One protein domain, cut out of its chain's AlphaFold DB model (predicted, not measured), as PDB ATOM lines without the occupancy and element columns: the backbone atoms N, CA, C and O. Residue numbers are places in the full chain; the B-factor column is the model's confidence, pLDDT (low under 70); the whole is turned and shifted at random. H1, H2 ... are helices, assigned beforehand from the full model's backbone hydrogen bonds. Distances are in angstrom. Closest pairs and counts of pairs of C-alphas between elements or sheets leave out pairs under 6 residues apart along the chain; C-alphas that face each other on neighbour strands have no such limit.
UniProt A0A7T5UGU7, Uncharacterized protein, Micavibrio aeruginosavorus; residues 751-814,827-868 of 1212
ATOM      1  N   THR A 751     180.973 175.892 159.819       92.62
ATOM      2  CA  THR A 751     180.408 174.727 159.118       92.62
ATOM      3  C   THR A 751     180.919 173.420 159.731       92.62
ATOM      4  O   THR A 751     180.115 172.557 160.080       92.62
ATOM      5  N   LEU A 752     182.234 173.277 159.939       92.56
ATOM      6  CA  LEU A 752     182.818 172.079 160.563       92.56
ATOM      7  C   LEU A 752     182.286 171.840 161.977       92.56
ATOM      8  O   LEU A 752     181.928 170.715 162.322       92.56
ATOM      9  N   PHE A 753     182.200 172.904 162.774       93.12
ATOM     10  CA  PHE A 753     181.660 172.851 164.129       93.12
ATOM     11  C   PHE A 753     180.213 172.362 164.143       93.12
ATOM     12  O   PHE A 753     179.869 171.508 164.947       93.12
ATOM     13  N   GLN A 754     179.385 172.803 163.198       93.00
ATOM     14  CA  GLN A 754     177.993 172.360 163.112       93.00
ATOM     15  C   GLN A 754     177.858 170.885 162.729       93.00
ATOM     16  O   GLN A 754     176.980 170.207 163.261       93.00
ATOM     17  N   PHE A 755     178.709 170.367 161.836       94.94
ATOM     18  CA  PHE A 755     178.739 168.928 161.553       94.94
ATOM     19  C   PHE A 755     179.138 168.125 162.797       94.94
ATOM     20  O   PHE A 755     178.567 167.063 163.034       94.94
ATOM     21  N   ALA A 756     180.075 168.627 163.606       93.50
ATOM     22  CA  ALA A 756     180.469 167.982 164.855       93.50
ATOM     23  C   ALA A 756     179.347 167.998 165.899       93.50
ATOM     24  O   ALA A 756     178.952 166.946 166.394       93.50
ATOM     25  N   ASP A 757     178.787 169.180 166.161       91.62
ATOM     26  CA  ASP A 757     177.775 169.419 167.196       91.62
ATOM     27  C   ASP A 757     176.468 168.655 166.918       91.62
ATOM     28  O   ASP A 757     175.700 168.376 167.836       91.62
ATOM     29  N   MET A 758     176.226 168.290 165.654       92.50
ATOM     30  CA  MET A 758     175.071 167.502 165.211       92.50
ATOM     31  C   MET A 758     175.388 166.012 164.984       92.50
ATOM     32  O   MET A 758     174.537 165.291 164.468       92.50
ATOM     33  N   GLY A 759     176.600 165.540 165.305       92.12
ATOM     34  CA  GLY A 759     176.998 164.136 165.114       92.12
ATOM     35  C   GLY A 759     177.138 163.698 163.648       92.12
ATOM     36  O   GLY A 759     177.183 162.506 163.353       92.12
ATOM     37  N   LYS A 760     177.226 164.649 162.712       94.38
ATOM     38  CA  LYS A 760     177.287 164.429 161.256       94.38
ATOM     39  C   LYS A 760     178.705 164.439 160.685       94.38
ATOM     40  O   LYS A 760     178.885 164.304 159.477       94.38
ATOM     41  N   LEU A 761     179.736 164.568 161.521       93.62
ATOM     42  CA  LEU A 761     181.138 164.558 161.091       93.62
ATOM     43  C   LEU A 761     181.521 163.380 160.156       93.62
ATOM     44  O   LEU A 761     182.306 163.608 159.233       93.62
ATOM     45  N   PRO A 762     180.979 162.149 160.318       95.06
ATOM     46  CA  PRO A 762     181.232 161.035 159.396       95.06
ATOM     47  C   PRO A 762     180.775 161.263 157.945       95.06
ATOM     48  O   PRO A 762     181.257 160.573 157.052       95.06
ATOM     49  N   GLU A 763     179.876 162.220 157.689       94.38
ATOM     50  CA  GLU A 763     179.383 162.554 156.343       94.38
ATOM     51  C   GLU A 763     180.406 163.352 155.508       94.38
ATOM     52  O   GLU A 763     180.230 163.515 154.291       94.38
ATOM     53  N   LEU A 764     181.466 163.859 156.150       93.56
ATOM     54  CA  LEU A 764     182.513 164.684 155.548       93.56
ATOM     55  C   LEU A 764     183.700 163.855 155.025       93.56
ATOM     56  O   LEU A 764     183.955 162.730 155.463       93.56
ATOM     57  N   SER A 765     184.474 164.440 154.103       88.94
ATOM     58  CA  SER A 765     185.701 163.817 153.590       88.94
ATOM     59  C   SER A 765     186.737 163.595 154.716       88.94
ATOM     60  O   SER A 765     186.690 164.264 155.756       88.94
ATOM     61  N   PRO A 766     187.693 162.655 154.559       88.50
ATOM     62  CA  PRO A 766     188.773 162.458 155.531       88.50
ATOM     63  C   PRO A 766     189.554 163.741 155.856       88.50
ATOM     64  O   PRO A 766     189.914 163.945 157.012       88.50
ATOM     65  N   VAL A 767     189.744 164.621 154.866       83.81
ATOM     66  CA  VAL A 767     190.446 165.906 155.015       83.81
ATOM     67  C   VAL A 767     189.724 166.806 156.017       83.81
ATOM     68  O   VAL A 767     190.324 167.276 156.982       83.81
ATOM     69  N   TRP A 768     188.411 166.985 155.861       85.69
ATOM     70  CA  TRP A 768     187.616 167.825 156.761       85.69
ATOM     71  C   TRP A 768     187.478 167.236 158.168       85.69
ATOM     72  O   TRP A 768     187.486 167.981 159.151       85.69
ATOM     73  N   ARG A 769     187.431 165.904 158.289       89.81
ATOM     74  CA  ARG A 769     187.456 165.219 159.593       89.81
ATOM     75  C   ARG A 769     188.786 165.428 160.320       89.81
ATOM     76  O   ARG A 769     188.775 165.767 161.502       89.81
ATOM     77  N   ALA A 770     189.912 165.296 159.618       83.75
ATOM     78  CA  ALA A 770     191.233 165.591 160.173       83.75
ATOM     79  C   ALA A 770     191.354 167.072 160.578       83.75
ATOM     80  O   ALA A 770     191.858 167.382 161.661       83.75
ATOM     81  N   ARG A 771     190.797 167.980 159.760       82.88
ATOM     82  CA  ARG A 771     190.753 169.419 160.043       82.88
ATOM     83  C   ARG A 771     190.007 169.747 161.331       82.88
ATOM     84  O   ARG A 771     190.519 170.494 162.163       82.88
ATOM     85  N   TYR A 772     188.842 169.134 161.528       89.12
ATOM     86  CA  TYR A 772     188.096 169.258 162.778       89.12
ATOM     87  C   TYR A 772     188.885 168.734 163.984       89.12
ATOM     88  O   TYR A 772     188.964 169.414 165.003       89.12
ATOM     89  N   GLN A 773     189.489 167.548 163.874       87.94
ATOM     90  CA  GLN A 773     190.229 166.934 164.981       87.94
ATOM     91  C   GLN A 773     191.403 167.795 165.454       87.94
ATOM     92  O   GLN A 773     191.595 167.942 166.660       87.94
ATOM     93  N   ALA A 774     192.166 168.396 164.536       81.62
ATOM     94  CA  ALA A 774     193.259 169.276 164.939       81.62
ATOM     95  C   ALA A 774     192.740 170.544 165.630       81.62
ATOM     96  O   ALA A 774     193.266 170.911 166.676       81.62
ATOM     97  N   LEU A 775     191.679 171.172 165.100       85.75
ATOM     98  CA  LEU A 775     191.046 172.317 165.760       85.75
ATOM     99  C   LEU A 775     190.578 171.944 167.166       85.75
ATOM    100  O   LEU A 775     190.965 172.600 168.125       85.75
ATOM    101  N   ARG A 776     189.799 170.867 167.309       90.75
ATOM    102  CA  ARG A 776     189.330 170.368 168.607       90.75
ATOM    103  C   ARG A 776     190.487 170.218 169.592       90.75
ATOM    104  O   ARG A 776     190.409 170.727 170.705       90.75
ATOM    105  N   ASN A 777     191.569 169.565 169.177       88.00
ATOM    106  CA  ASN A 777     192.726 169.349 170.040       88.00
ATOM    107  C   ASN A 777     193.459 170.663 170.373       88.00
ATOM    108  O   ASN A 777     193.945 170.798 171.491       88.00
ATOM    109  N   LEU A 778     193.491 171.657 169.478       83.88
ATOM    110  CA  LEU A 778     194.016 172.992 169.792       83.88
ATOM    111  C   LEU A 778     193.191 173.687 170.883       83.88
ATOM    112  O   LEU A 778     193.763 174.185 171.849       83.88
ATOM    113  N   TYR A 779     191.858 173.685 170.774       88.06
ATOM    114  CA  TYR A 779     191.002 174.277 171.810       88.06
ATOM    115  C   TYR A 779     191.190 173.579 173.163       88.06
ATOM    116  O   TYR A 779     191.298 174.249 174.186       88.06
ATOM    117  N   LEU A 780     191.299 172.249 173.175       90.56
ATOM    118  CA  LEU A 780     191.483 171.496 174.415       90.56
ATOM    119  C   LEU A 780     192.857 171.734 175.057       90.56
ATOM    120  O   LEU A 780     192.934 171.876 176.272       90.56
ATOM    121  N   ASN A 781     193.941 171.796 174.280       84.50
ATOM    122  CA  ASN A 781     195.297 171.897 174.841       84.50
ATOM    123  C   ASN A 781     195.802 173.335 175.007       84.50
ATOM    124  O   ASN A 781     196.766 173.543 175.740       84.50
ATOM    125  N   GLY A 782     195.159 174.318 174.373       78.00
ATOM    126  CA  GLY A 782     195.694 175.674 174.280       78.00
ATOM    127  C   GLY A 782     196.782 175.790 173.209       78.00
ATOM    128  O   GLY A 782     197.153 174.804 172.563       78.00
ATOM    129  N   SER A 783     197.296 177.003 173.008       70.31
ATOM    130  CA  SER A 783     198.442 177.213 172.126       70.31
ATOM    131  C   SER A 783     199.692 176.511 172.692       70.31
ATOM    132  O   SER A 783     200.034 176.711 173.859       70.31
ATOM    133  N   PRO A 784     200.392 175.684 171.891       61.81
ATOM    134  CA  PRO A 784     201.662 175.083 172.287       61.81
ATOM    135  C   PRO A 784     202.677 176.135 172.779       61.81
ATOM    136  O   PRO A 784     202.816 177.189 172.164       61.81
ATOM    137  N   ASN A 785     203.386 175.833 173.877       59.28
ATOM    138  CA  ASN A 785     204.380 176.687 174.558       59.28
ATOM    139  C   ASN A 785     203.882 177.999 175.189       59.28
ATOM    140  O   ASN A 785     204.708 178.770 175.680       59.28
ATOM    141  N   GLU A 786     202.578 178.269 175.207       64.94
ATOM    142  CA  GLU A 786     202.037 179.399 175.965       64.94
ATOM    143  C   GLU A 786     201.980 179.039 177.460       64.94
ATOM    144  O   GLU A 786     201.601 177.920 177.821       64.94
ATOM    145  N   ASP A 787     202.378 179.964 178.339       66.00
ATOM    146  CA  ASP A 787     202.184 179.777 179.779       66.00
ATOM    147  C   ASP A 787     200.671 179.702 180.055       66.00
ATOM    148  O   ASP A 787     199.923 180.550 179.560       66.00
ATOM    149  N   PRO A 788     200.176 178.730 180.845       71.38
ATOM    150  CA  PRO A 788     198.769 178.683 181.240       71.38
ATOM    151  C   PRO A 788     198.222 179.996 181.824       71.38
ATOM    152  O   PRO A 788     197.019 180.224 181.763       71.38
ATOM    153  N   ALA A 789     199.060 180.857 182.408       65.88
ATOM    154  CA  ALA A 789     198.647 182.176 182.892       65.88
ATOM    155  C   ALA A 789     198.317 183.174 181.767       65.88
ATOM    156  O   ALA A 789     197.509 184.076 181.987       65.88
ATOM    157  N   ASP A 790     198.915 182.991 180.587       66.12
ATOM    158  CA  ASP A 790     198.762 183.856 179.414       66.12
ATOM    159  C   ASP A 790     197.789 183.276 178.372       66.12
ATOM    160  O   ASP A 790     197.347 183.989 177.468       66.12
ATOM    161  N   MET A 791     197.400 182.003 178.522       75.38
ATOM    162  CA  MET A 791     196.450 181.338 177.630       75.38
ATOM    163  C   MET A 791     195.111 182.076 177.541       75.38
ATOM    164  O   MET A 791     194.483 182.451 178.533       75.38
ATOM    165  N   ARG A 792     194.631 182.233 176.304       76.19
ATOM    166  CA  ARG A 792     193.464 183.072 175.978       76.19
ATOM    167  C   ARG A 792     192.102 182.435 176.285       76.19
ATOM    168  O   ARG A 792     191.099 183.148 176.298       76.19
ATOM    169  N   TRP A 793     192.048 181.119 176.491       85.31
ATOM    170  CA  TRP A 793     190.821 180.361 176.764       85.31
ATOM    171  C   TRP A 793     191.067 179.203 177.737       85.31
ATOM    172  O   TRP A 793     192.203 178.841 178.032       85.31
ATOM    173  N   GLN A 794     189.976 178.601 178.218       87.38
ATOM    174  CA  GLN A 794     189.996 177.466 179.142       87.38
ATOM    175  C   GLN A 794     190.500 176.190 178.448       87.38
ATOM    176  O   GLN A 794     189.742 175.488 177.778       87.38
ATOM    177  N   SER A 795     191.792 175.908 178.601       90.00
ATOM    178  CA  SER A 795     192.463 174.692 178.135       90.00
ATOM    179  C   SER A 795     192.747 173.726 179.294       90.00
ATOM    180  O   SER A 795     192.640 174.090 180.468       90.00
ATOM    181  N   ILE A 796     193.152 172.489 178.986       90.81
ATOM    182  CA  ILE A 796     193.522 171.478 179.986       90.81
ATOM    183  C   ILE A 796     194.570 172.032 180.978       90.81
ATOM    184  O   ILE A 796     194.299 171.965 182.179       90.81
ATOM    185  N   PRO A 797     195.701 172.644 180.553       85.81
ATOM    186  CA  PRO A 797     196.669 173.222 181.493       85.81
ATOM    187  C   PRO A 797     196.095 174.318 182.408       85.81
ATOM    188  O   PRO A 797     196.432 174.376 183.594       85.81
ATOM    189  N   VAL A 798     195.209 175.176 181.884       86.06
ATOM    190  CA  VAL A 798     194.548 176.243 182.660       86.06
ATOM    191  C   VAL A 798     193.651 175.641 183.739       86.06
ATOM    192  O   VAL A 798     193.677 176.069 184.898       86.06
ATOM    193  N   ILE A 799     192.883 174.615 183.379       87.50
ATOM    194  CA  ILE A 799     191.957 173.936 184.284       87.50
ATOM    195  C   ILE A 799     192.714 173.152 185.354       87.50
ATOM    196  O   ILE A 799     192.358 173.251 186.524       87.50
ATOM    197  N   GLU A 800     193.783 172.436 184.999       85.62
ATOM    198  CA  GLU A 800     194.625 171.722 185.970       85.62
ATOM    199  C   GLU A 800     195.216 172.683 187.015       85.62
ATOM    200  O   GLU A 800     195.152 172.415 188.219       85.62
ATOM    201  N   ASN A 801     195.732 173.840 186.580       80.19
ATOM    202  CA  ASN A 801     196.229 174.884 187.481       80.19
ATOM    203  C   ASN A 801     195.106 175.429 188.379       80.19
ATOM    204  O   ASN A 801     195.289 175.633 189.580       80.19
ATOM    205  N   THR A 802     193.919 175.620 187.811       80.06
ATOM    206  CA  THR A 802     192.753 176.139 188.524       80.06
ATOM    207  C   THR A 802     192.222 175.169 189.581       80.06
ATOM    208  O   THR A 802     192.012 175.580 190.721       80.06
ATOM    209  N   LEU A 803     192.068 173.883 189.250       79.44
ATOM    210  CA  LEU A 803     191.671 172.835 190.198       79.44
ATOM    211  C   LEU A 803     192.671 172.741 191.354       79.44
ATOM    212  O   LEU A 803     192.274 172.744 192.518       79.44
ATOM    213  N   LYS A 804     193.974 172.775 191.044       76.69
ATOM    214  CA  LYS A 804     195.032 172.782 192.062       76.69
ATOM    215  C   LYS A 804     194.916 173.982 193.009       76.69
ATOM    216  O   LYS A 804     195.105 173.826 194.212       76.69
ATOM    217  N   ARG A 805     194.590 175.178 192.498       70.44
ATOM    218  CA  ARG A 805     194.373 176.381 193.329       70.44
ATOM    219  C   ARG A 805     193.164 176.230 194.253       70.44
ATOM    220  O   ARG A 805     193.271 176.556 195.432       70.44
ATOM    221  N   LEU A 806     192.044 175.726 193.732       69.19
ATOM    222  CA  LEU A 806     190.820 175.514 194.512       69.19
ATOM    223  C   LEU A 806     191.048 174.525 195.666       69.19
ATOM    224  O   LEU A 806     190.587 174.759 196.779       69.19
ATOM    225  N   GLU A 807     191.821 173.464 195.440       65.38
ATOM    226  CA  GLU A 807     192.131 172.458 196.464       65.38
ATOM    227  C   GLU A 807     193.079 172.968 197.551       65.38
ATOM    228  O   GLU A 807     192.840 172.730 198.736       65.38
ATOM    229  N   VAL A 808     194.126 173.711 197.172       60.25
ATOM    230  CA  VAL A 808     195.021 174.361 198.143       60.25
ATOM    231  C   VAL A 808     194.228 175.331 199.024       60.25
ATOM    232  O   VAL A 808     194.426 175.363 200.236       60.25
ATOM    233  N   ASN A 809     193.279 176.071 198.445       53.34
ATOM    234  CA  ASN A 809     192.394 176.963 199.197       53.34
ATOM    235  C   ASN A 809     191.392 176.211 200.095       53.34
ATOM    236  O   ASN A 809     191.016 176.733 201.150       53.34
ATOM    237  N   ALA A 810     190.963 175.009 199.698       50.34
ATOM    238  CA  ALA A 810     190.033 174.174 200.457       50.34
ATOM    239  C   ALA A 810     190.674 173.543 201.707       50.34
ATOM    240  O   ALA A 810     189.992 173.410 202.719       50.34
ATOM    241  N   GLN A 811     191.973 173.210 201.666       43.38
ATOM    242  CA  GLN A 811     192.700 172.542 202.760       43.38
ATOM    243  C   GLN A 811     193.127 173.460 203.924       43.38
ATOM    244  O   GLN A 811     193.556 172.965 204.966       43.38
ATOM    245  N   ILE A 812     193.042 174.786 203.780       45.34
ATOM    246  CA  ILE A 812     193.510 175.726 204.812       45.34
ATOM    247  C   ILE A 812     192.364 176.069 205.781       45.34
ATOM    248  O   ILE A 812     191.507 176.906 205.478       45.34
ATOM    249  N   ASP A 813     192.414 175.462 206.971       40.69
ATOM    250  CA  ASP A 813     191.618 175.790 208.172       40.69
ATOM    251  C   ASP A 813     192.447 176.566 209.222       40.69
ATOM    252  O   ASP A 813     192.294 176.398 210.430       40.69
ATOM    253  N   SER A 814     193.363 177.434 208.778       34.59
ATOM    254  CA  SER A 814     194.147 178.292 209.679       34.59
ATOM    255  C   SER A 814     193.449 179.643 209.923       34.59
ATOM    256  O   SER A 814     193.149 180.337 208.945       34.59
ATOM    257  N   LYS A 827     188.850 185.225 198.092       42.62
ATOM    258  CA  LYS A 827     188.028 183.997 198.104       42.62
ATOM    259  C   LYS A 827     186.628 184.284 197.526       42.62
ATOM    260  O   LYS A 827     185.913 185.120 198.067       42.62
ATOM    261  N   GLY A 828     186.231 183.653 196.426       49.19
ATOM    262  CA  GLY A 828     184.897 183.795 195.823       49.19
ATOM    263  C   GLY A 828     183.846 182.876 196.462       49.19
ATOM    264  O   GLY A 828     184.172 182.025 197.282       49.19
ATOM    265  N   GLU A 829     182.576 182.992 196.055       49.50
ATOM    266  CA  GLU A 829     181.510 182.041 196.447       49.50
ATOM    267  C   GLU A 829     181.827 180.602 196.039       49.50
ATOM    268  O   GLU A 829     181.520 179.677 196.785       49.50
ATOM    269  N   ALA A 830     182.533 180.423 194.919       48.53
ATOM    270  CA  ALA A 830     183.083 179.134 194.519       48.53
ATOM    271  C   ALA A 830     184.025 178.549 195.593       48.53
ATOM    272  O   ALA A 830     183.927 177.365 195.888       48.53
ATOM    273  N   ASP A 831     184.867 179.356 196.252       52.00
ATOM    274  CA  ASP A 831     185.772 178.878 197.314       52.00
ATOM    275  C   ASP A 831     185.020 178.491 198.603       52.00
ATOM    276  O   ASP A 831     185.486 177.641 199.361       52.00
ATOM    277  N   VAL A 832     183.855 179.098 198.862       53.00
ATOM    278  CA  VAL A 832     182.973 178.730 199.987       53.00
ATOM    279  C   VAL A 832     182.201 177.450 199.663       53.00
ATOM    280  O   VAL A 832     182.144 176.543 200.490       53.00
ATOM    281  N   PHE A 833     181.650 177.347 198.452       56.31
ATOM    282  CA  PHE A 833     180.884 176.185 198.008       56.31
ATOM    283  C   PHE A 833     181.754 174.935 197.833       56.31
ATOM    284  O   PHE A 833     181.312 173.842 198.176       56.31
ATOM    285  N   VAL A 834     183.012 175.074 197.401       60.94
ATOM    286  CA  VAL A 834     183.973 173.956 197.328       60.94
ATOM    287  C   VAL A 834     184.139 173.255 198.673       60.94
ATOM    288  O   VAL A 834     184.404 172.061 198.690       60.94
ATOM    289  N   LYS A 835     183.949 173.941 199.807       64.62
ATOM    290  CA  LYS A 835     184.033 173.318 201.138       64.62
ATOM    291  C   LYS A 835     182.813 172.454 201.505       64.62
ATOM    292  O   LYS A 835     182.835 171.809 202.545       64.62
ATOM    293  N   THR A 836     181.760 172.442 200.687       65.31
ATOM    294  CA  THR A 836     180.582 171.579 200.882       65.31
ATOM    295  C   THR A 836     180.800 170.189 200.277       65.31
ATOM    296  O   THR A 836     181.579 170.037 199.333       65.31
ATOM    297  N   ASP A 837     180.071 169.177 200.760       70.56
ATOM    298  CA  ASP A 837     180.107 167.815 200.196       70.56
ATOM    299  C   ASP A 837     179.750 167.791 198.700       70.56
ATOM    300  O   ASP A 837     180.299 167.007 197.924       70.56
ATOM    301  N   GLU A 838     178.827 168.661 198.288       69.06
ATOM    302  CA  GLU A 838     178.412 168.829 196.895       69.06
ATOM    303  C   GLU A 838     179.543 169.427 196.046       69.06
ATOM    304  O   GLU A 838     179.889 168.875 195.001       69.06
ATOM    305  N   GLY A 839     180.194 170.489 196.531       70.38
ATOM    306  CA  GLY A 839     181.343 171.103 195.865       70.38
ATOM    307  C   GLY A 839     182.534 170.151 195.721       70.38
ATOM    308  O   GLY A 839     183.115 170.056 194.640       70.38
ATOM    309  N   GLN A 840     182.864 169.382 196.767       74.81
ATOM    310  CA  GLN A 840     183.924 168.364 196.715       74.81
ATOM    311  C   GLN A 840     183.608 167.252 195.705       74.81
ATOM    312  O   GLN A 840     184.490 166.815 194.960       74.81
ATOM    313  N   ARG A 841     182.342 166.818 195.626       78.69
ATOM    314  CA  ARG A 841     181.895 165.824 194.640       78.69
ATOM    315  C   ARG A 841     182.054 166.333 193.211       78.69
ATOM    316  O   ARG A 841     182.593 165.601 192.382       78.69
ATOM    317  N   ILE A 842     181.643 167.575 192.944       77.81
ATOM    318  CA  ILE A 842     181.784 168.202 191.622       77.81
ATOM    319  C   ILE A 842     183.262 168.276 191.227       77.81
ATOM    320  O   ILE A 842     183.606 167.892 190.115       77.81
ATOM    321  N   VAL A 843     184.158 168.684 192.133       80.00
ATOM    322  CA  VAL A 843     185.610 168.741 191.860       80.00
ATOM    323  C   VAL A 843     186.188 167.354 191.534       80.00
ATOM    324  O   VAL A 843     186.983 167.219 190.599       80.00
ATOM    325  N   ALA A 844     185.779 166.306 192.255       81.00
ATOM    326  CA  ALA A 844     186.235 164.936 192.005       81.00
ATOM    327  C   ALA A 844     185.742 164.375 190.655       81.00
ATOM    328  O   ALA A 844     186.521 163.760 189.916       81.00
ATOM    329  N   GLN A 845     184.474 164.622 190.310       82.75
ATOM    330  CA  GLN A 845     183.906 164.308 188.992       82.75
ATOM    331  C   GLN A 845     184.683 165.030 187.886       82.75
ATOM    332  O   GLN A 845     185.197 164.391 186.967       82.75
ATOM    333  N   PHE A 846     184.924 166.332 188.069       85.19
ATOM    334  CA  PHE A 846     185.678 167.167 187.137       85.19
ATOM    335  C   PHE A 846     187.053 166.580 186.797       85.19
ATOM    336  O   PHE A 846     187.440 166.537 185.630       85.19
ATOM    337  N   ARG A 847     187.800 166.093 187.799       83.50
ATOM    338  CA  ARG A 847     189.113 165.458 187.586       83.50
ATOM    339  C   ARG A 847     189.025 164.194 186.741       83.50
ATOM    340  O   ARG A 847     189.851 163.999 185.852       83.50
ATOM    341  N   THR A 848     188.043 163.345 187.032       86.75
ATOM    342  CA  THR A 848     187.845 162.076 186.319       86.75
ATOM    343  C   THR A 848     187.486 162.349 184.862       86.75
ATOM    344  O   THR A 848     188.094 161.795 183.947       86.75
ATOM    345  N   TRP A 849     186.565 163.285 184.645       89.50
ATOM    346  CA  TRP A 849     186.171 163.752 183.325       89.50
ATOM    347  C   TRP A 849     187.344 164.368 182.540       89.50
ATOM    348  O   TRP A 849     187.579 163.999 181.388       89.50
ATOM    349  N   LEU A 850     188.148 165.235 183.168       90.00
ATOM    350  CA  LEU A 850     189.307 165.868 182.528       90.00
ATOM    351  C   LEU A 850     190.394 164.849 182.147       90.00
ATOM    352  O   LEU A 850     190.986 164.959 181.072       90.00
ATOM    353  N   ALA A 851     190.641 163.844 182.996       87.25
ATOM    354  CA  ALA A 851     191.604 162.780 182.716       87.25
ATOM    355  C   ALA A 851     191.229 161.990 181.450       87.25
ATOM    356  O   ALA A 851     192.085 161.781 180.587       87.25
ATOM    357  N   ASN A 852     189.944 161.656 181.289       87.06
ATOM    358  CA  ASN A 852     189.432 160.961 180.103       87.06
ATOM    359  C   ASN A 852     189.617 161.791 178.820       87.06
ATOM    360  O   ASN A 852     189.984 161.263 177.771       87.06
ATOM    361  N   ILE A 853     189.401 163.110 178.889       88.38
ATOM    362  CA  ILE A 853     189.615 164.003 177.739       88.38
ATOM    363  C   ILE A 853     191.102 164.083 177.378       88.38
ATOM    364  O   ILE A 853     191.453 164.079 176.193       88.38
ATOM    365  N   LYS A 854     191.986 164.148 178.378       87.19
ATOM    366  CA  LYS A 854     193.438 164.287 178.192       87.19
ATOM    367  C   LYS A 854     194.052 163.103 177.442       87.19
ATOM    368  O   LYS A 854     194.899 163.315 176.576       87.19
ATOM    369  N   GLU A 855     193.606 161.880 177.727       83.44
ATOM    370  CA  GLU A 855     194.129 160.662 177.091       83.44
ATOM    371  C   GLU A 855     193.913 160.654 175.564       83.44
ATOM    372  O   GLU A 855     194.786 160.223 174.813       83.44
ATOM    373  N   GLY A 856     192.798 161.219 175.083       78.38
ATOM    374  CA  GLY A 856     192.428 161.229 173.661       78.38
ATOM    375  C   GLY A 856     192.655 162.545 172.905       78.38
ATOM    376  O   GLY A 856     192.218 162.660 171.759       78.38
ATOM    377  N   SER A 857     193.262 163.565 173.519       83.19
ATOM    378  CA  SER A 857     193.321 164.925 172.943       83.19
ATOM    379  C   SER A 857     194.722 165.430 172.605       83.19
ATOM    380  O   SER A 857     194.849 166.560 172.144       83.19
ATOM    381  N   GLN A 858     195.775 164.625 172.770       80.75
ATOM    382  CA  GLN A 858     197.138 165.071 172.466       80.75
ATOM    383  C   GLN A 858     197.318 165.446 170.985       80.75
ATOM    384  O   GLN A 858     196.884 164.734 170.079       80.75
ATOM    385  N   LEU A 859     198.004 166.567 170.740       73.56
ATOM    386  CA  LEU A 859     198.349 167.022 169.392       73.56
ATOM    387  C   LEU A 859     199.483 166.173 168.802       73.56
ATOM    388  O   LEU A 859     200.625 166.254 169.274       73.56
ATOM    389  N   SER A 860     199.178 165.417 167.742       76.69
ATOM    390  CA  SER A 860     200.175 164.666 166.965       76.69
ATOM    391  C   SER A 860     201.091 165.597 166.157       76.69
ATOM    392  O   SER A 860     200.754 166.753 165.906       76.69
ATOM    393  N   GLN A 861     202.243 165.096 165.695       67.25
ATOM    394  CA  GLN A 861     203.159 165.861 164.834       67.25
ATOM    395  C   GLN A 861     202.463 166.394 163.570       67.25
ATOM    396  O   GLN A 861     202.598 167.574 163.252       67.25
ATOM    397  N   ALA A 862     201.669 165.557 162.897       65.62
ATOM    398  CA  ALA A 862     200.912 165.954 161.712       65.62
ATOM    399  C   ALA A 862     199.854 167.023 162.034       65.62
ATOM    400  O   ALA A 862     199.673 167.967 161.272       65.62
ATOM    401  N   GLN A 863     199.185 166.921 163.189       66.06
ATOM    402  CA  GLN A 863     198.222 167.934 163.630       66.06
ATOM    403  C   GLN A 863     198.905 169.264 163.958       66.06
ATOM    404  O   GLN A 863     198.392 170.307 163.572       66.06
ATOM    405  N   ARG A 864     200.072 169.247 164.618       63.22
ATOM    406  CA  ARG A 864     200.866 170.463 164.875       63.22
ATOM    407  C   ARG A 864     201.254 171.142 163.571       63.22
ATOM    408  O   ARG A 864     201.020 172.334 163.429       63.22
ATOM    409  N   GLN A 865     201.742 170.376 162.598       56.84
ATOM    410  CA  GLN A 865     202.066 170.894 161.269       56.84
ATOM    411  C   GLN A 865     200.843 171.514 160.578       56.84
ATOM    412  O   GLN A 865     200.941 172.625 160.066       56.84
ATOM    413  N   MET A 866     199.686 170.847 160.633       60.66
ATOM    414  CA  MET A 866     198.429 171.341 160.056       60.66
ATOM    415  C   MET A 866     197.890 172.604 160.754       60.66
ATOM    416  O   MET A 866     197.158 173.385 160.156       60.66
ATOM    417  N   LEU A 867     198.247 172.812 162.023       57.53
ATOM    418  CA  LEU A 867     197.935 174.012 162.807       57.53
ATOM    419  C   LEU A 867     199.056 175.063 162.760       57.53
ATOM    420  O   LEU A 867     199.001 176.045 163.495       57.53
ATOM    421  N   HIS A 868     200.067 174.859 161.913       53.25
ATOM    422  CA  HIS A 868     201.230 175.730 161.750       53.25
ATOM    423  C   HIS A 868     202.126 175.885 162.996       53.25
ATOM    424  O   HIS A 868     202.690 176.951 163.236       53.25
TER     425      HIS A 868
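Overview. This is residues 751 to 814 and 827 to 868 of the 1212 residues of an uncharacterized protein of Micavibrio aeruginosavorus (UniProt A0A7T5UGU7). Look for two helices, H2 and H3, set nearly end to end along the long axis with a loop, residues 782 to 795, between them, and for H5, which folds back loosely beside H3. The short helices H1 and H6 sit on either side of H2 near one end of the model, and the short H4 sits by H3 near the other. The printed part has 106 residues with six named helices, in the order H1 to H6, and no named strand; the class is all helix. It is loose, with a radius of gyration of the C-alphas of 17.4 A, and elongated, spanning 57 by 30 by 21 A.

Arrangement. Start at H1, residues 751 to 757, and go on to H2, residues 766 to 781. H1 only just touches H2, with 3 pairs of C-alphas within 8 A, and H2 touches H1 with residues 768 to 772 alone; the closest C-alphas, of Leu 752 and Tyr 772, are 6.4 A apart. Their lines stand at a steep tilt of 69 degrees, only just short of about perpendicular, the same way. Next find H3, residues 796 to 810; H2 and H3 are the hubs, touching 3 helices each. They only just touch each other, with 3 pairs within 8 A, through residues 780 to 781 and 796 to 797 alone: the closest C-alphas, of Asn 781 and Ile 796, are 5.5 A apart, at a shallow tilt of 28 degrees, the same way. H4, residues 829 to 833, only just touches residues 806 to 810 of H3, with 3 pairs within 8 A; the closest C-alphas, of Leu 806 and Asp 831, are 6.7 A apart. H5, residues 837 to 855, only just touches H3, with 3 pairs within 8 A, at a shallow tilt of 25 degrees, opposite ways; the closest C-alphas, of Ile 796 and Lys 854, are 7.4 A apart. H2 and H5 are near each other. H6, residues 861 to 866, touches residues 771 to 774 of H2 alone, about perpendicular at 76 degrees, with the C-alphas of Ala 774 and Gln 863 closest at 5.3 A. The helix packing is part aligned, part crossed: 2 of the 4 touching pairs with a tilt are shallow. H1 and H6 are apart, and so are H5 and H6. In H1, H2, H3, H4, H5 and H6 every O i to N i+4 pair is within hydrogen-bond range.

Along the chain. Find C-alpha 751 at (180.408, 174.727, 159.118), where H1 begins. H2 runs 22.5 A from C-alpha 766 to C-alpha 781, and H3 runs 20.9 A to C-alpha 810 at (190.033, 174.174, 200.457). H5, the longest, covers 28.0 A, while H1, H4 and H6 measure 10.0, 6.1 and 8.7 A; H6 ends at C-alpha 866, (198.429, 171.341, 160.056).

Size, cuts and confidence. The C-alphas farthest apart, of Ser 765 and Ser 814, are 58.5 A apart. Residues 815 to 826 are not printed, and C-alphas 814 and 827 are 14.3 A apart across the cut. The link from H2 to H3 is long; H4 to H5 and H5 to H6 are tight. Mean pLDDT of the printed part is 76.1, with low values under 70 at residues 806 to 814, 827 to 836 and 861 to 868, among others.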